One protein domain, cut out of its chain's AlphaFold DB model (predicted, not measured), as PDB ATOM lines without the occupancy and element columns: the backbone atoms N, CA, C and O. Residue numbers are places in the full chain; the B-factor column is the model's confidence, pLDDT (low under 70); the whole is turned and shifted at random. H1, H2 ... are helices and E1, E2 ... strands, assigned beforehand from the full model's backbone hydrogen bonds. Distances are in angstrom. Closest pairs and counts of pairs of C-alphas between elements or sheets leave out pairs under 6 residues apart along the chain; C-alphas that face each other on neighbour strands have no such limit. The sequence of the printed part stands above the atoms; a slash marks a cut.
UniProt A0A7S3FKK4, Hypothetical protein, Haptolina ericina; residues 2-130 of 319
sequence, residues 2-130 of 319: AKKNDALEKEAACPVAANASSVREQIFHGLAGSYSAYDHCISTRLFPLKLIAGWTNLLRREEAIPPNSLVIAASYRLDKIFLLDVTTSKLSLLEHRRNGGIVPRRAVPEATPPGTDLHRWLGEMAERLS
ATOM      1  N   ALA A   2      24.541  33.034  17.814       28.72
ATOM      2  CA  ALA A   2      25.825  32.788  18.501       28.72
ATOM      3  C   ALA A   2      25.916  33.326  19.953       28.72
ATOM      4  O   ALA A   2      26.421  32.643  20.830       28.72
ATOM      5  N   LYS A   3      25.344  34.504  20.252       26.36
ATOM      6  CA  LYS A   3      25.345  35.078  21.618       26.36
ATOM      7  C   LYS A   3      24.384  34.401  22.614       26.36
ATOM      8  O   LYS A   3      24.447  34.704  23.798       26.36
ATOM      9  N   LYS A   4      23.471  33.533  22.150       33.94
ATOM     10  CA  LYS A   4      22.484  32.843  23.008       33.94
ATOM     11  C   LYS A   4      23.046  31.529  23.576       33.94
ATOM     12  O   LYS A   4      22.702  31.178  24.696       33.94
ATOM     13  N   ASN A   5      23.967  30.880  22.854       34.91
ATOM     14  CA  ASN A   5      24.668  29.674  23.316       34.91
ATOM     15  C   ASN A   5      25.653  29.976  24.459       34.91
ATOM     16  O   ASN A   5      25.715  29.221  25.421       34.91
ATOM     17  N   ASP A   6      26.317  31.134  24.415       30.80
ATOM     18  CA  ASP A   6      27.276  31.581  25.444       30.80
ATOM     19  C   ASP A   6      26.633  31.832  26.825       30.80
ATOM     20  O   ASP A   6      27.288  31.742  27.863       30.80
ATOM     21  N   ALA A   7      25.341  32.173  26.851       30.67
ATOM     22  CA  ALA A   7      24.584  32.352  28.090       30.67
ATOM     23  C   ALA A   7      24.093  31.009  28.663       30.67
ATOM     24  O   ALA A   7      24.073  30.832  29.879       30.67
ATOM     25  N   LEU A   8      23.765  30.049  27.788       38.12
ATOM     26  CA  LEU A   8      23.287  28.711  28.153       38.12
ATOM     27  C   LEU A   8      24.406  27.817  28.709       38.12
ATOM     28  O   LEU A   8      24.160  27.042  29.632       38.12
ATOM     29  N   GLU A   9      25.646  27.966  28.231       36.16
ATOM     30  CA  GLU A   9      26.810  27.305  28.842       36.16
ATOM     31  C   GLU A   9      27.141  27.868  30.234       36.16
ATOM     32  O   GLU A   9      27.592  27.129  31.110       36.16
ATOM     33  N   LYS A  10      26.866  29.158  30.478       32.91
ATOM     34  CA  LYS A  10      27.143  29.810  31.769       32.91
ATOM     35  C   LYS A  10      26.125  29.478  32.863       32.91
ATOM     36  O   LYS A  10      26.514  29.423  34.026       32.91
ATOM     37  N   GLU A  11      24.861  29.219  32.526       33.06
ATOM     38  CA  GLU A  11      23.835  28.807  33.506       33.06
ATOM     39  C   GLU A  11      23.797  27.290  33.770       33.06
ATOM     40  O   GLU A  11      23.238  26.857  34.779       33.06
ATOM     41  N   ALA A  12      24.457  26.477  32.937       37.19
ATOM     42  CA  ALA A  12      24.666  25.046  33.182       37.19
ATOM     43  C   ALA A  12      25.805  24.748  34.185       37.19
ATOM     44  O   ALA A  12      26.077  23.582  34.489       37.19
ATOM     45  N   ALA A  13      26.465  25.779  34.725       31.19
ATOM     46  CA  ALA A  13      27.494  25.625  35.742       31.19
ATOM     47  C   ALA A  13      26.883  25.126  37.064       31.19
ATOM     48  O   ALA A  13      26.267  25.865  37.836       31.19
ATOM     49  N   CYS A  14      27.077  23.838  37.340       31.02
ATOM     50  CA  CYS A  14      26.934  23.272  38.674       31.02
ATOM     51  C   CYS A  14      27.788  24.096  39.666       31.02
ATOM     52  O   CYS A  14      28.959  24.342  39.371       31.02
ATOM     53  N   PRO A  15      27.274  24.518  40.840       31.45
ATOM     54  CA  PRO A  15      28.068  25.207  41.850       31.45
ATOM     55  C   PRO A  15      28.882  24.177  42.637       31.45
ATOM     56  O   PRO A  15      28.663  23.935  43.818       31.45
ATOM     57  N   VAL A  16      29.809  23.531  41.950       33.50
ATOM     58  CA  VAL A  16      30.991  22.898  42.519       33.50
ATOM     59  C   VAL A  16      32.077  23.269  41.529       33.50
ATOM     60  O   VAL A  16      31.880  23.070  40.335       33.50
ATOM     61  N   ALA A  17      33.165  23.875  41.997       33.09
ATOM     62  CA  ALA A  17      34.312  24.249  41.177       33.09
ATOM     63  C   ALA A  17      34.914  22.995  40.516       33.09
ATOM     64  O   ALA A  17      35.852  22.386  41.016       33.09
ATOM     65  N   ALA A  18      34.304  22.568  39.420       38.59
ATOM     66  CA  ALA A  18      34.694  21.433  38.623       38.59
ATOM     67  C   ALA A  18      35.618  21.985  37.539       38.59
ATOM     68  O   ALA A  18      35.223  22.822  36.727       38.59
ATOM     69  N   ASN A  19      36.879  21.563  37.577       43.28
ATOM     70  CA  ASN A  19      37.878  21.888  36.568       43.28
ATOM     71  C   ASN A  19      37.308  21.564  35.169       43.28
ATOM     72  O   ASN A  19      36.588  20.573  35.035       43.28
ATOM     73  N   ALA A  20      37.596  22.348  34.127       49.75
ATOM     74  CA  ALA A  20      36.998  22.147  32.794       49.75
ATOM     75  C   ALA A  20      37.201  20.715  32.240       49.75
ATOM     76  O   ALA A  20      36.344  20.196  31.525       49.75
ATOM     77  N   SER A  21      38.288  20.045  32.644       51.12
ATOM     78  CA  SER A  21      38.539  18.621  32.384       51.12
ATOM     79  C   SER A  21      37.490  17.696  33.016       51.12
ATOM     80  O   SER A  21      36.962  16.822  32.342       51.12
ATOM     81  N   SER A  22      37.115  17.940  34.275       53.28
ATOM     82  CA  SER A  22      36.117  17.142  35.002       53.28
ATOM     83  C   SER A  22      34.695  17.314  34.460       53.28
ATOM     84  O   SER A  22      33.904  16.377  34.511       53.28
ATOM     85  N   VAL A  23      34.366  18.482  33.893       57.59
ATOM     86  CA  VAL A  23      33.081  18.697  33.208       57.59
ATOM     87  C   VAL A  23      33.048  17.931  31.884       57.59
ATOM     88  O   VAL A  23      32.027  17.320  31.577       57.59
ATOM     89  N   ARG A  24      34.161  17.914  31.133       61.16
ATOM     90  CA  ARG A  24      34.289  17.157  29.877       61.16
ATOM     91  C   ARG A  24      34.204  15.650  30.107       61.16
ATOM     92  O   ARG A  24      33.424  15.007  29.427       61.16
ATOM     93  N   GLU A  25      34.920  15.092  31.081       62.16
ATOM     94  CA  GLU A  25      34.808  13.663  31.430       62.16
ATOM     95  C   GLU A  25      33.378  13.303  31.828       62.16
ATOM     96  O   GLU A  25      32.801  12.321  31.354       62.16
ATOM     97  N   GLN A  26      32.755  14.170  32.632       69.25
ATOM     98  CA  GLN A  26      31.397  13.938  33.068       69.25
ATOM     99  C   GLN A  26      30.429  13.807  31.910       69.25
ATOM    100  O   GLN A  26      29.458  13.115  32.171       69.25
ATOM    101  N   ILE A  27      30.638  14.389  30.708       74.62
ATOM    102  CA  ILE A  27      29.684  14.352  29.573       74.62
ATOM    103  C   ILE A  27      29.451  12.947  28.996       74.62
ATOM    104  O   ILE A  27      28.404  12.709  28.384       74.62
ATOM    105  N   PHE A  28      30.347  11.999  29.260       81.12
ATOM    106  CA  PHE A  28      30.276  10.639  28.714       81.12
ATOM    107  C   PHE A  28      29.655   9.611  29.667       81.12
ATOM    108  O   PHE A  28      29.314   8.511  29.249       81.12
ATOM    109  N   HIS A  29      29.362  10.005  30.911       77.88
ATOM    110  CA  HIS A  29      28.651   9.178  31.900       77.88
ATOM    111  C   HIS A  29      27.132   9.057  31.635       77.88
ATOM    112  O   HIS A  29      26.324   9.040  32.564       77.88
ATOM    113  N   GLY A  30      26.716   9.068  30.365       79.62
ATOM    114  CA  GLY A  30      25.327   8.835  29.970       79.62
ATOM    115  C   GLY A  30      24.899   7.392  30.252       79.62
ATOM    116  O   GLY A  30      25.714   6.477  30.212       79.62
ATOM    117  N   LEU A  31      23.611   7.190  30.538       78.94
ATOM    118  CA  LEU A  31      23.036   5.866  30.839       78.94
ATOM    119  C   LEU A  31      22.239   5.280  29.674       78.94
ATOM    120  O   LEU A  31      21.775   4.151  29.754       78.94
ATOM    121  N   ALA A  32      22.051   6.058  28.614       76.75
ATOM    122  CA  ALA A  32      21.139   5.757  27.523       76.75
ATOM    123  C   ALA A  32      21.884   5.695  26.187       76.75
ATOM    124  O   ALA A  32      21.335   6.057  25.167       76.75
ATOM    125  N   GLY A  33      23.139   5.250  26.188       81.94
ATOM    126  CA  GLY A  33      23.921   5.096  24.967       81.94
ATOM    127  C   GLY A  33      24.468   6.407  24.394       81.94
ATOM    128  O   GLY A  33      23.931   7.504  24.580       81.94
ATOM    129  N   SER A  34      25.576   6.260  23.682       89.88
ATOM    130  CA  SER A  34      26.363   7.341  23.113       89.88
ATOM    131  C   SER A  34      26.954   6.906  21.776       89.88
ATOM    132  O   SER A  34      27.203   5.722  21.545       89.88
ATOM    133  N   TYR A  35      27.186   7.862  20.887       90.56
ATOM    134  CA  TYR A  35      27.844   7.645  19.600       90.56
ATOM    135  C   TYR A  35      28.481   8.945  19.113       90.56
ATOM    136  O   TYR A  35      28.072  10.035  19.527       90.56
ATOM    137  N   SER A  36      29.453   8.842  18.208       88.62
ATOM    138  CA  SER A  36      30.022  10.002  17.534       88.62
ATOM    139  C   SER A  36      30.072   9.822  16.017       88.62
ATOM    140  O   SER A  36      30.088   8.712  15.496       88.62
ATOM    141  N   ALA A  37      30.048  10.929  15.289       84.62
ATOM    142  CA  ALA A  37      30.463  11.009  13.897       84.62
ATOM    143  C   ALA A  37      30.756  12.468  13.563       84.62
ATOM    144  O   ALA A  37      29.909  13.337  13.769       84.62
ATOM    145  N   TYR A  38      31.934  12.735  13.002       80.25
ATOM    146  CA  TYR A  38      32.376  14.097  12.690       80.25
ATOM    147  C   TYR A  38      32.315  15.016  13.929       80.25
ATOM    148  O   TYR A  38      32.891  14.688  14.962       80.25
ATOM    149  N   ASP A  39      31.631  16.157  13.851       70.81
ATOM    150  CA  ASP A  39      31.410  17.113  14.945       70.81
ATOM    151  C   ASP A  39      30.146  16.812  15.780       70.81
ATOM    152  O   ASP A  39      29.752  17.591  16.665       70.81
ATOM    153  N   HIS A  40      29.506  15.670  15.523       74.50
ATOM    154  CA  HIS A  40      28.366  15.178  16.279       74.50
ATOM    155  C   HIS A  40      28.834  14.145  17.298       74.50
ATOM    156  O   HIS A  40      29.152  13.015  16.950       74.50
ATOM    157  N   CYS A  41      28.836  14.522  18.573       82.88
ATOM    158  CA  CYS A  41      29.035  13.599  19.680       82.88
ATOM    159  C   CYS A  41      27.786  13.615  20.561       82.88
ATOM    160  O   CYS A  41      27.455  14.637  21.169       82.88
ATOM    161  N   ILE A  42      27.091  12.483  20.619       85.75
ATOM    162  CA  ILE A  42      25.838  12.316  21.346       85.75
ATOM    163  C   ILE A  42      26.091  11.407  22.541       85.75
ATOM    164  O   ILE A  42      26.655  10.328  22.408       85.75
ATOM    165  N   SER A  43      25.654  11.862  23.711       89.25
ATOM    166  CA  SER A  43      25.656  11.094  24.955       89.25
ATOM    167  C   SER A  43      24.401  11.448  25.734       89.25
ATOM    168  O   SER A  43      24.256  12.594  26.182       89.25
ATOM    169  N   THR A  44      23.469  10.497  25.837       90.12
ATOM    170  CA  THR A  44      22.162  10.722  26.466       90.12
ATOM    171  C   THR A  44      22.224  10.459  27.966       90.12
ATOM    172  O   THR A  44      22.647   9.399  28.440       90.12
ATOM    173  N   ARG A  45      21.770  11.445  28.742       89.06
ATOM    174  CA  ARG A  45      21.844  11.456  30.207       89.06
ATOM    175  C   ARG A  45      20.471  11.549  30.819       89.06
ATOM    176  O   ARG A  45      19.727  12.471  30.499       89.06
ATOM    177  N   LEU A  46      20.200  10.677  31.783       90.12
ATOM    178  CA  LEU A  46      19.116  10.898  32.727       90.12
ATOM    179  C   LEU A  46      19.508  12.036  33.677       90.12
ATOM    180  O   LEU A  46      20.608  12.045  34.233       90.12
ATOM    181  N   PHE A  47      18.625  13.012  33.846       90.50
ATOM    182  CA  PHE A  47      18.898  14.176  34.673       90.50
ATOM    183  C   PHE A  47      18.641  13.908  36.163       90.50
ATOM    184  O   PHE A  47      17.669  13.243  36.520       90.50
ATOM    185  N   PRO A  48      19.455  14.485  37.070       90.44
ATOM    186  CA  PRO A  48      19.088  14.583  38.477       90.44
ATOM    187  C   PRO A  48      17.872  15.505  38.641       90.44
ATOM    188  O   PRO A  48      17.678  16.440  37.861       90.44
ATOM    189  N   LEU A  49      17.099  15.310  39.716       93.31
ATOM    190  CA  LEU A  49      15.844  16.038  39.972       93.31
ATOM    191  C   LEU A  49      15.969  17.565  39.840       93.31
ATOM    192  O   LEU A  49      15.069  18.216  39.314       93.31
ATOM    193  N   LYS A  50      17.100  18.142  40.270       93.69
ATOM    194  CA  LYS A  50      17.364  19.584  40.147       93.69
ATOM    195  C   LYS A  50      17.376  20.051  38.685       93.69
ATOM    196  O   LYS A  50      16.801  21.092  38.380       93.69
ATOM    197  N   LEU A  51      18.008  19.285  37.792       92.19
ATOM    198  CA  LEU A  51      18.044  19.598  36.363       92.19
ATOM    199  C   LEU A  51      16.702  19.305  35.690       92.19
ATOM    200  O   LEU A  51      16.284  20.103  34.857       92.19
ATOM    201  N   ILE A  52      15.993  18.248  36.104       95.12
ATOM    202  CA  ILE A  52      14.621  17.985  35.639       95.12
ATOM    203  C   ILE A  52      13.734  19.199  35.924       95.12
ATOM    204  O   ILE A  52      13.099  19.723  35.013       95.12
ATOM    205  N   ALA A  53      13.723  19.691  37.166       95.81
ATOM    206  CA  ALA A  53      12.930  20.856  37.549       95.81
ATOM    207  C   ALA A  53      13.348  22.119  36.776       95.81
ATOM    208  O   ALA A  53      12.490  22.834  36.259       95.81
ATOM    209  N   GLY A  54      14.657  22.373  36.663       95.44
ATOM    210  CA  GLY A  54      15.201  23.532  35.949       95.44
ATOM    211  C   GLY A  54      14.804  23.564  34.473       95.44
ATOM    212  O   GLY A  54      14.165  24.520  34.032       95.44
ATOM    213  N   TRP A  55      15.117  22.501  33.725       94.06
ATOM    214  CA  TRP A  55      14.808  22.408  32.294       94.06
ATOM    215  C   TRP A  55      13.310  22.382  32.017       94.06
ATOM    216  O   TRP A  55      12.848  23.052  31.096       94.06
ATOM    217  N   THR A  56      12.538  21.669  32.839       95.38
ATOM    218  CA  THR A  56      11.077  21.637  32.705       95.38
ATOM    219  C   THR A  56      10.481  23.034  32.859       95.38
ATOM    220  O   THR A  56       9.679  23.449  32.029       95.38
ATOM    221  N   ASN A  57      10.877  23.785  33.892       95.69
ATOM    222  CA  ASN A  57      10.348  25.129  34.123       95.69
ATOM    223  C   ASN A  57      10.760  26.108  33.017       95.69
ATOM    224  O   ASN A  57       9.943  26.928  32.599       95.69
ATOM    225  N   LEU A  58      12.002  26.007  32.532       92.81
ATOM    226  CA  LEU A  58      12.498  26.827  31.431       92.81
ATOM    227  C   LEU A  58      11.683  26.593  30.154       92.81
ATOM    228  O   LEU A  58      11.089  27.538  29.638       92.81
ATOM    229  N   LEU A  59      11.604  25.346  29.680       90.25
ATOM    230  CA  LEU A  59      10.917  25.034  28.426       90.25
ATOM    231  C   LEU A  59       9.400  25.223  28.524       90.25
ATOM    232  O   LEU A  59       8.771  25.607  27.543       90.25
ATOM    233  N   ARG A  60       8.800  25.014  29.703       91.94
ATOM    234  CA  ARG A  60       7.372  25.290  29.924       91.94
ATOM    235  C   ARG A  60       7.060  26.783  29.843       91.94
ATOM    236  O   ARG A  60       6.044  27.147  29.266       91.94
ATOM    237  N   ARG A  61       7.928  27.645  30.387       92.81
ATOM    238  CA  ARG A  61       7.788  29.108  30.279       92.81
ATOM    239  C   ARG A  61       7.883  29.590  28.830       92.81
ATOM    240  O   ARG A  61       7.286  30.603  28.495       92.81
ATOM    241  N   GLU A  62       8.637  28.879  28.000       89.75
ATOM    242  CA  GLU A  62       8.776  29.156  26.567       89.75
ATOM    243  C   GLU A  62       7.704  28.468  25.707       89.75
ATOM    244  O   GLU A  62       7.784  28.534  24.484       89.75
ATOM    245  N   GLU A  63       6.725  27.792  26.323       88.75
ATOM    246  CA  GLU A  63       5.681  27.019  25.631       88.75
ATOM    247  C   GLU A  63       6.254  25.950  24.671       88.75
ATOM    248  O   GLU A  63       5.602  25.505  23.729       88.75
ATOM    249  N   ALA A  64       7.485  25.495  24.935       86.62
ATOM    250  CA  ALA A  64       8.229  24.560  24.093       86.62
ATOM    251  C   ALA A  64       7.971  23.081  24.443       86.62
ATOM    252  O   ALA A  64       8.478  22.184  23.771       86.62
ATOM    253  N   ILE A  65       7.206  22.803  25.503       89.69
ATOM    254  CA  ILE A  65       6.824  21.445  25.914       89.69
ATOM    255  C   ILE A  65       5.355  21.394  26.362       89.69
ATOM    256  O   ILE A  65       4.823  22.404  26.828       89.69
ATOM    257  N   PRO A  66       4.694  20.222  26.290       89.44
ATOM    258  CA  PRO A  66       3.331  20.064  26.785       89.44
ATOM    259  C   PRO A  66       3.202  20.327  28.302       89.44
ATOM    260  O   PRO A  66       4.148  20.072  29.058       89.44
ATOM    261  N   PRO A  67       2.024  20.770  28.793       89.19
ATOM    262  CA  PRO A  67       1.830  21.160  30.195       89.19
ATOM    263  C   PRO A  67       2.191  20.073  31.220       89.19
ATOM    264  O   PRO A  67       2.835  20.371  32.226       89.19
ATOM    265  N   ASN A  68       1.841  18.815  30.936       93.31
ATOM    266  CA  ASN A  68       2.015  17.675  31.847       93.31
ATOM    267  C   ASN A  68       3.344  16.928  31.649       93.31
ATOM    268  O   ASN A  68       3.518  15.823  32.154       93.31
ATOM    269  N   SER A  69       4.291  17.500  30.905       94.38
ATOM    270  CA  SER A  69       5.573  16.851  30.631       94.38
ATOM    271  C   SER A  69       6.678  17.305  31.584       94.38
ATOM    272  O   SER A  69       6.772  18.484  31.929       94.38
ATOM    273  N   LEU A  70       7.541  16.367  31.972       96.38
ATOM    274  CA  LEU A  70       8.831  16.606  32.619       96.38
ATOM    275  C   LEU A  70       9.964  16.341  31.630       96.38
ATOM    276  O   LEU A  70       9.938  15.334  30.930       96.38
ATOM    277  N   VAL A  71      10.989  17.187  31.629       95.50
ATOM    278  CA  VAL A  71      12.237  16.950  30.892       95.50
ATOM    279  C   VAL A  71      13.131  16.037  31.727       95.50
ATOM    280  O   VAL A  71      13.777  16.505  32.663       95.50
ATOM    281  N   ILE A  72      13.146  14.736  31.430       95.19
ATOM    282  CA  ILE A  72      13.820  13.748  32.288       95.19
ATOM    283  C   ILE A  72      15.226  13.372  31.822       95.19
ATOM    284  O   ILE A  72      16.047  12.962  32.638       95.19
ATOM    285  N   ALA A  73      15.512  13.503  30.529       93.50
ATOM    286  CA  ALA A  73      16.808  13.179  29.955       93.50
ATOM    287  C   ALA A  73      17.086  14.052  28.732       93.50
ATOM    288  O   ALA A  73      16.155  14.543  28.091       93.50
ATOM    289  N   ALA A  74      18.358  14.228  28.395       90.31
ATOM    290  CA  ALA A  74      18.752  14.859  27.144       90.31
ATOM    291  C   ALA A  74      20.141  14.405  26.691       90.31
ATOM    292  O   ALA A  74      20.948  13.941  27.503       90.31
ATOM    293  N   SER A  75      20.431  14.573  25.403       87.31
ATOM    294  CA  SER A  75      21.796  14.477  24.897       87.31
ATOM    295  C   SER A  75      22.612  15.722  25.242       87.31
ATOM    296  O   SER A  75      22.074  16.796  25.530       87.31
ATOM    297  N   TYR A  76      23.938  15.601  25.151       76.19
ATOM    298  CA  TYR A  76      24.829  16.761  25.090       76.19
ATOM    299  C   TYR A  76      24.345  17.773  24.026       76.19
ATOM    300  O   TYR A  76      23.783  17.377  23.005       76.19
ATOM    301  N   ARG A  77      24.486  19.077  24.316       76.31
ATOM    302  CA  ARG A  77      23.909  20.218  23.563       76.31
ATOM    303  C   ARG A  77      22.379  20.242  23.401       76.31
ATOM    304  O   ARG A  77      21.874  21.163  22.768       76.31
ATOM    305  N   LEU A  78      21.646  19.321  24.037       79.44
ATOM    306  CA  LEU A  78      20.178  19.225  23.995       79.44
ATOM    307  C   LEU A  78      19.608  18.933  22.601       79.44
ATOM    308  O   LEU A  78      18.451  19.246  22.330       79.44
ATOM    309  N   ASP A  79      20.397  18.294  21.737       79.75
ATOM    310  CA  ASP A  79      19.945  17.865  20.410       79.75
ATOM    311  C   ASP A  79      18.786  16.846  20.509       79.75
ATOM    312  O   ASP A  79      17.875  16.841  19.681       79.75
ATOM    313  N   LYS A  80      18.784  16.020  21.564       86.31
ATOM    314  CA  LYS A  80      17.698  15.111  21.955       86.31
ATOM    315  C   LYS A  80      17.185  15.490  23.335       86.31
ATOM    316  O   LYS A  80      17.976  15.549  24.272       86.31
ATOM    317  N   ILE A  81      15.876  15.675  23.490       91.00
ATOM    318  CA  ILE A  81      15.237  15.955  24.785       91.00
ATOM    319  C   ILE A  81      14.136  14.926  25.019       91.00
ATOM    320  O   ILE A  81      13.254  14.769  24.184       91.00
ATOM    321  N   PHE A  82      14.158  14.240  26.155       94.44
ATOM    322  CA  PHE A  82      13.168  13.227  26.506       94.44
ATOM    323  C   PHE A  82      12.169  13.771  27.520       94.44
ATOM    324  O   PHE A  82      12.532  14.266  28.591       94.44
ATOM    325  N   LEU A  83      10.895  13.639  27.169       95.50
ATOM    326  CA  LEU A  83       9.751  14.089  27.934       95.50
ATOM    327  C   LEU A  83       9.013  12.904  28.547       95.50
ATOM    328  O   LEU A  83       8.623  11.981  27.833       95.50
ATOM    329  N   LEU A  84       8.769  12.968  29.852       96.31
ATOM    330  CA  LEU A  84       7.864  12.067  30.554       96.31
ATOM    331  C   LEU A  84       6.549  12.793  30.833       96.31
ATOM    332  O   LEU A  84       6.533  13.761  31.592       96.31
ATOM    333  N   ASP A  85       5.455  12.333  30.236       94.81
ATOM    334  CA  ASP A  85       4.113  12.789  30.607       94.81
ATOM    335  C   ASP A  85       3.731  12.193  31.968       94.81
ATOM    336  O   ASP A  85       3.693  10.973  32.116       94.81
ATOM    337  N   VAL A  86       3.462  13.026  32.973       93.88
ATOM    338  CA  VAL A  86       3.172  12.551  34.340       93.88
ATOM    339  C   VAL A  86       1.746  12.039  34.521       93.88
ATOM    340  O   VAL A  86       1.443  11.431  35.543       93.88
ATOM    341  N   THR A  87       0.856  12.293  33.563       93.31
ATOM    342  CA  THR A  87      -0.524  11.797  33.580       93.31
ATOM    343  C   THR A  87      -0.614  10.430  32.916       93.31
ATOM    344  O   THR A  87      -1.293   9.545  33.428       93.31
ATOM    345  N   THR A  88       0.073  10.237  31.788       92.38
ATOM    346  CA  THR A  88       0.006   8.986  31.014       92.38
ATOM    347  C   THR A  88       1.223   8.079  31.207       92.38
ATOM    348  O   THR A  88       1.246   6.971  30.670       92.38
ATOM    349  N   SER A  89       2.261   8.557  31.900       93.50
ATOM    350  CA  SER A  89       3.590   7.932  32.009       93.50
ATOM    351  C   SER A  89       4.245   7.636  30.658       93.50
ATOM    352  O   SER A  89       5.048   6.708  30.546       93.50
ATOM    353  N   LYS A  90       3.892   8.393  29.611       94.69
ATOM    354  CA  LYS A  90       4.438   8.189  28.264       94.69
ATOM    355  C   LYS A  90       5.813   8.838  28.177       94.69
ATOM    356  O   LYS A  90       5.940  10.028  28.469       94.69
ATOM    357  N   LEU A  91       6.814   8.083  27.728       95.69
ATOM    358  CA  LEU A  91       8.149   8.610  27.446       95.69
ATOM    359  C   LEU A  91       8.258   8.939  25.961       95.69
ATOM    360  O   LEU A  91       7.997   8.085  25.113       95.69
ATOM    361  N   SER A  92       8.638  10.169  25.633       93.81
ATOM    362  CA  SER A  92       8.756  10.617  24.246       93.81
ATOM    363  C   SER A  92      10.019  11.437  24.001       93.81
ATOM    364  O   SER A  92      10.399  12.247  24.836       93.81
ATOM    365  N   LEU A  93      10.638  11.267  22.838       92.19
ATOM    366  CA  LEU A  93      11.663  12.157  22.311       92.19
ATOM    367  C   LEU A  93      11.005  13.403  21.702       92.19
ATOM    368  O   LEU A  93      10.063  13.308  20.911       92.19
ATOM    369  N   LEU A  94      11.529  14.570  22.054       87.50
ATOM    370  CA  LEU A  94      11.192  15.851  21.461       87.50
ATOM    371  C   LEU A  94      11.966  16.031  20.153       87.50
ATOM    372  O   LEU A  94      13.160  16.319  20.165       87.50
ATOM    373  N   GLU A  95      11.287  15.867  19.023       70.94
ATOM    374  CA  GLU A  95      11.873  16.122  17.707       70.94
ATOM    375  C   GLU A  95      11.554  17.558  17.269       70.94
ATOM    376  O   GLU A  95      10.385  17.941  17.146       70.94
ATOM    377  N   HIS A  96      12.580  18.366  16.988       61.09
ATOM    378  CA  HIS A  96      12.363  19.684  16.397       61.09
ATOM    379  C   HIS A  96      12.106  19.533  14.892       61.09
ATOM    380  O   HIS A  96      13.030  19.361  14.097       61.09
ATOM    381  N   ARG A  97      10.842  19.618  14.460       54.53
ATOM    382  CA  ARG A  97      10.536  19.645  13.020       54.53
ATOM    383  C   ARG A  97      10.839  21.021  12.426       54.53
ATOM    384  O   ARG A  97      10.548  22.047  13.041       54.53
ATOM    385  N   ARG A  98      11.337  21.039  11.180       47.09
ATOM    386  CA  ARG A  98      11.611  22.264  10.392       47.09
ATOM    387  C   ARG A  98      10.384  23.175  10.213       47.09
ATOM    388  O   ARG A  98      10.556  24.361   9.968       47.09
ATOM    389  N   ASN A  99       9.169  22.643  10.379       47.69
ATOM    390  CA  ASN A  99       7.908  23.370  10.180       47.69
ATOM    391  C   ASN A  99       7.315  23.952  11.482       47.69
ATOM    392  O   ASN A  99       6.138  24.292  11.512       47.69
ATOM    393  N   GLY A 100       8.090  24.031  12.571       49.84
ATOM    394  CA  GLY A 100       7.692  24.721  13.809       49.84
ATOM    395  C   GLY A 100       6.709  23.971  14.719       49.84
ATOM    396  O   GLY A 100       6.435  24.437  15.818       49.84
ATOM    397  N   GLY A 101       6.204  22.804  14.307       59.34
ATOM    398  CA  GLY A 101       5.395  21.925  15.154       59.34
ATOM    399  C   GLY A 101       6.255  20.983  15.998       59.34
ATOM    400  O   GLY A 101       7.164  20.332  15.479       59.34
ATOM    401  N   ILE A 102       5.934  20.880  17.285       63.75
ATOM    402  CA  ILE A 102       6.563  19.960  18.233       63.75
ATOM    403  C   ILE A 102       5.669  18.724  18.353       63.75
ATOM    404  O   ILE A 102       4.574  18.802  18.904       63.75
ATOM    405  N   VAL A 103       6.116  17.582  17.826       70.75
ATOM    406  CA  VAL A 103       5.390  16.309  17.957       70.75
ATOM    407  C   VAL A 103       6.289  15.315  18.683       70.75
ATOM    408  O   VAL A 103       7.235  14.815  18.076       70.75
ATOM    409  N   PRO A 104       6.027  15.028  19.970       82.94
ATOM    410  CA  PRO A 104       6.799  14.044  20.711       82.94
ATOM    411  C   PRO A 104       6.607  12.641  20.126       82.94
ATOM    412  O   PRO A 104       5.482  12.144  20.015       82.94
ATOM    413  N   ARG A 105       7.712  11.980  19.785       88.38
ATOM    414  CA  ARG A 105       7.730  10.587  19.325       88.38
ATOM    415  C   ARG A 105       7.936   9.665  20.519       88.38
ATOM    416  O   ARG A 105       8.866   9.883  21.283       88.38
ATOM    417  N   ARG A 106       7.106   8.631  20.694       92.19
ATOM    418  CA  ARG A 106       7.274   7.676  21.809       92.19
ATOM    419  C   ARG A 106       8.656   7.005  21.729       92.19
ATOM    420  O   ARG A 106       9.074   6.626  20.641       92.19
ATOM    421  N   ALA A 107       9.349   6.881  22.858       93.62
ATOM    422  CA  ALA A 107      10.729   6.374  22.931       93.62
ATOM    423  C   ALA A 107      10.833   4.860  23.216       93.62
ATOM    424  O   ALA A 107      11.932   4.345  23.416       93.62
ATOM    425  N   VAL A 108       9.695   4.167  23.269       95.25
ATOM    426  CA  VAL A 108       9.559   2.725  23.523       95.25
ATOM    427  C   VAL A 108       8.575   2.114  22.511       95.25
ATOM    428  O   VAL A 108       7.761   2.871  21.961       95.25
ATOM    429  N   PRO A 109       8.579   0.778  22.300       94.88
ATOM    430  CA  PRO A 109       7.667   0.113  21.369       94.88
ATOM    431  C   PRO A 109       6.201   0.478  21.614       94.88
ATOM    432  O   PRO A 109       5.771   0.611  22.764       94.88
ATOM    433  N   GLU A 110       5.399   0.579  20.552       90.44
ATOM    434  CA  GLU A 110       3.972   0.916  20.674       90.44
ATOM    435  C   GLU A 110       3.199  -0.097  21.530       90.44
ATOM    436  O   GLU A 110       2.330   0.294  22.311       90.44
ATOM    437  N   ALA A 111       3.594  -1.371  21.469       91.62
ATOM    438  CA  ALA A 111       3.038  -2.457  22.272       91.62
ATOM    439  C   ALA A 111       3.353  -2.358  23.781       91.62
ATOM    440  O   ALA A 111       2.814  -3.132  24.573       91.62
ATOM    441  N   THR A 112       4.212  -1.421  24.205       94.00
ATOM    442  CA  THR A 112       4.567  -1.227  25.617       94.00
ATOM    443  C   THR A 112       3.323  -0.887  26.450       94.00
ATOM    444  O   THR A 112       2.632   0.088  26.116       94.00
ATOM    445  N   PRO A 113       3.046  -1.618  27.553       91.94
ATOM    446  CA  PRO A 113       1.904  -1.341  28.416       91.94
ATOM    447  C   PRO A 113       1.894   0.106  28.932       91.94
ATOM    448  O   PRO A 113       2.942   0.597  29.378       91.94
ATOM    449  N   PRO A 114       0.732   0.786  28.931       88.56
ATOM    450  CA  PRO A 114       0.599   2.116  29.517       88.56
ATOM    451  C   PRO A 114       1.117   2.146  30.957       88.56
ATOM    452  O   PRO A 114       0.968   1.172  31.693       88.56
ATOM    453  N   GLY A 115       1.730   3.254  31.375       91.50
ATOM    454  CA  GLY A 115       2.277   3.362  32.729       91.50
ATOM    455  C   GLY A 115       3.736   2.918  32.882       91.50
ATOM    456  O   GLY A 115       4.329   3.208  33.917       91.50
ATOM    457  N   THR A 116       4.325   2.230  31.892       94.81
ATOM    458  CA  THR A 116       5.606   1.513  32.080       94.81
ATOM    459  C   THR A 116       6.779   2.011  31.234       94.81
ATOM    460  O   THR A 116       7.873   1.461  31.357       94.81
ATOM    461  N   ASP A 117       6.602   3.060  30.422       96.19
ATOM    462  CA  ASP A 117       7.589   3.467  29.410       96.19
ATOM    463  C   ASP A 117       8.986   3.718  29.995       96.19
ATOM    464  O   ASP A 117       9.957   3.158  29.498       96.19
ATOM    465  N   LEU A 118       9.111   4.502  31.076       94.38
ATOM    466  CA  LEU A 118      10.422   4.786  31.678       94.38
ATOM    467  C   LEU A 118      11.111   3.511  32.186       94.38
ATOM    468  O   LEU A 118      12.312   3.335  31.999       94.38
ATOM    469  N   HIS A 119      10.348   2.613  32.812       94.31
ATOM    470  CA  HIS A 119      10.881   1.346  33.305       94.31
ATOM    471  C   HIS A 119      11.350   0.455  32.151       94.31
ATOM    472  O   HIS A 119      12.438  -0.106  32.224       94.31
ATOM    473  N   ARG A 120      10.571   0.367  31.065       95.56
ATOM    474  CA  ARG A 120      10.939  -0.403  29.868       95.56
ATOM    475  C   ARG A 120      12.147   0.176  29.148       95.56
ATOM    476  O   ARG A 120      13.027  -0.580  28.762       95.56
ATOM    477  N   TRP A 121      12.215   1.497  29.025       94.44
ATOM    478  CA  TRP A 121      13.341   2.193  28.409       94.44
ATOM    479  C   TRP A 121      14.657   1.945  29.157       94.44
ATOM    480  O   TRP A 121      15.670   1.632  28.543       94.44
ATOM    481  N   LEU A 122      14.641   2.015  30.493       93.62
ATOM    482  CA  LEU A 122      15.822   1.694  31.304       93.62
ATOM    483  C   LEU A 122      16.133   0.189  31.310       93.62
ATOM    484  O   LEU A 122      17.302  -0.193  31.264       93.62
ATOM    485  N   GLY A 123      15.099  -0.655  31.369       94.50
ATOM    486  CA  GLY A 123      15.226  -2.113  31.393       94.50
ATOM    487  C   GLY A 123      15.891  -2.666  30.136       94.50
ATOM    488  O   GLY A 123      16.853  -3.417  30.248       94.50
ATOM    489  N   GLU A 124      15.459  -2.223  28.955       93.94
ATOM    490  CA  GLU A 124      16.059  -2.624  27.677       93.94
ATOM    491  C   GLU A 124      17.559  -2.289  27.624       93.94
ATOM    492  O   GLU A 124      18.371  -3.126  27.232       93.94
ATOM    493  N   MET A 125      17.964  -1.084  28.039       91.75
ATOM    494  CA  MET A 125      19.385  -0.718  28.043       91.75
ATOM    495  C   MET A 125      20.193  -1.574  29.028       91.75
ATOM    496  O   MET A 125      21.308  -1.997  28.716       91.75
ATOM    497  N   ALA A 126      19.627  -1.867  30.202       92.38
ATOM    498  CA  ALA A 126      20.257  -2.745  31.181       92.38
ATOM    499  C   ALA A 126      20.414  -4.181  30.648       92.38
ATOM    500  O   ALA A 126      21.461  -4.796  30.856       92.38
ATOM    501  N   GLU A 127      19.420  -4.700  29.924       93.75
ATOM    502  CA  GLU A 127      19.481  -6.012  29.270       93.75
ATOM    503  C   GLU A 127      20.555  -6.043  28.179       93.75
ATOM    504  O   GLU A 127      21.399  -6.943  28.177       93.75
ATOM    505  N   ARG A 128      20.604  -5.027  27.305       92.25
ATOM    506  CA  ARG A 128      21.648  -4.910  26.270       92.25
ATOM    507  C   ARG A 128      23.047  -4.895  26.869       92.25
ATOM    508  O   ARG A 128      23.943  -5.559  26.347       92.25
ATOM    509  N   LEU A 129      23.242  -4.148  27.955       90.81
ATOM    510  CA  LEU A 129      24.524  -4.082  28.651       90.81
ATOM    511  C   LEU A 129      24.882  -5.432  29.286       90.81
ATOM    512  O   LEU A 129      25.991  -5.925  29.100       90.81
ATOM    513  N   SER A 130      23.933  -6.057  29.985       93.19
ATOM    514  CA  SER A 130      24.135  -7.345  30.669       93.19
ATOM    515  C   SER A 130      24.455  -8.483  29.695       93.19
ATOM    516  O   SER A 130      25.246  -9.366  30.013       93.19
TER     517      SER A 130
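AT A GLANCE: This is residues 2 to 130 of the 319 residues of the protein "Hypothetical protein" of Haptolina ericina (UniProt A0A7S3FKK4). One six-stranded sheet, strongly twisted and curled like part of a barrel, makes the core; H3 packs across one face over E3, and H4 meets the opposite face with its first residues, 117 to 122. H1 and H2 lie away from the sheet, their centres the farthest from the mean of the C-alphas. The printed part has 129 residues, with four named helices and six named strands in the order H1 H2 E1 E2 H3 E3 E4 E5 E6 H4. The sheet's order is E1 - E2 - E3 - E4 - E5 - E6, all antiparallel, and the class is mixed, helices and strands. The whole is compact, with a radius of gyration of the C-alphas of 15.5 A and spans of 44 by 39 by 30 A.

HOW THE PARTS SIT: In the sheet, E3, residues 69 to 75, is an inner strand and has the centre nearest to the mean of the C-alphas, at 3.8 A. E4, residues 81 to 85, forms a hairpin with E3, and N 70 and O 84 are within hydrogen-bond range at 2.8 A. E5, residues 91 to 96, forms a hairpin with E4, with N 94 and O 81 at 2.7 A. E6, residues 102 to 106, is an edge strand and forms a hairpin with E5, with N 93 and O 105 at 2.7 A. E3, E4, E5 and E6 are a meander, each strand the antiparallel neighbour of the one before. On the other side of E3 is E2, residues 40 to 46, antiparallel to it at 138 degrees, with N 45 and O 74 at 2.9 A. E1, residues 34 to 37, is the other edge strand and forms a hairpin with E2, with N 37 and O 40 at 2.8 A. The pairing of E2 is staggered: its residues 40 to 43 pair with E1 and its residues 44 to 46 with E3. From edge to edge the strands' lines turn by 58 degrees and the way across the sheet by 94 degrees. H3, residues 49 to 61, is on the sheet at a height of 8.2 A, over E3, and runs across the strands at 69 degrees to E3 on the local plane. Their closest C-alphas are those of Thr 56 and Val 71, 5.2 A apart. H4, residues 117 to 130, is on the opposite face, over none of the strands; its closest C-alpha pair with E5 is Asp 117 and Leu 91, 5.5 A. H1, residues 2 to 11, and H2, residues 20 to 26, are not on the sheet, and they are apart from each other. In H2 and H3 every O i to N i+4 pair is within hydrogen-bond range; in H1 it is 3 of 6 and in H4 9 of 10.

IN THESE COORDINATES: E2, residues 40 to 46, measures 19.3 A from first to last C-alpha, E3, residues 69 to 75, 17.4 A, and E5, residues 91 to 96, 16.2 A. E4, E6 and E1 are shorter. C-alpha 69, where E3 begins, is at (5.573, 16.851, 30.631). H4 measures 19.8 A, H3 18.2 A, H1 15.7 A and H2 9.9 A. H1 begins with C-alpha 2 at (25.825, 32.788, 18.501), and H4 ends with C-alpha 130 at (24.135, -7.345, 30.669).

THE WHOLE: The two C-alphas farthest apart are those of Ala 17 and Ala 111, 45.3 A. The printed part has no cut and no long link. The mean pLDDT of the printed part is 78.1; residues 2 to 26, which hold H1 and H2, and residues 96 to 102 are under 70 in this predicted model.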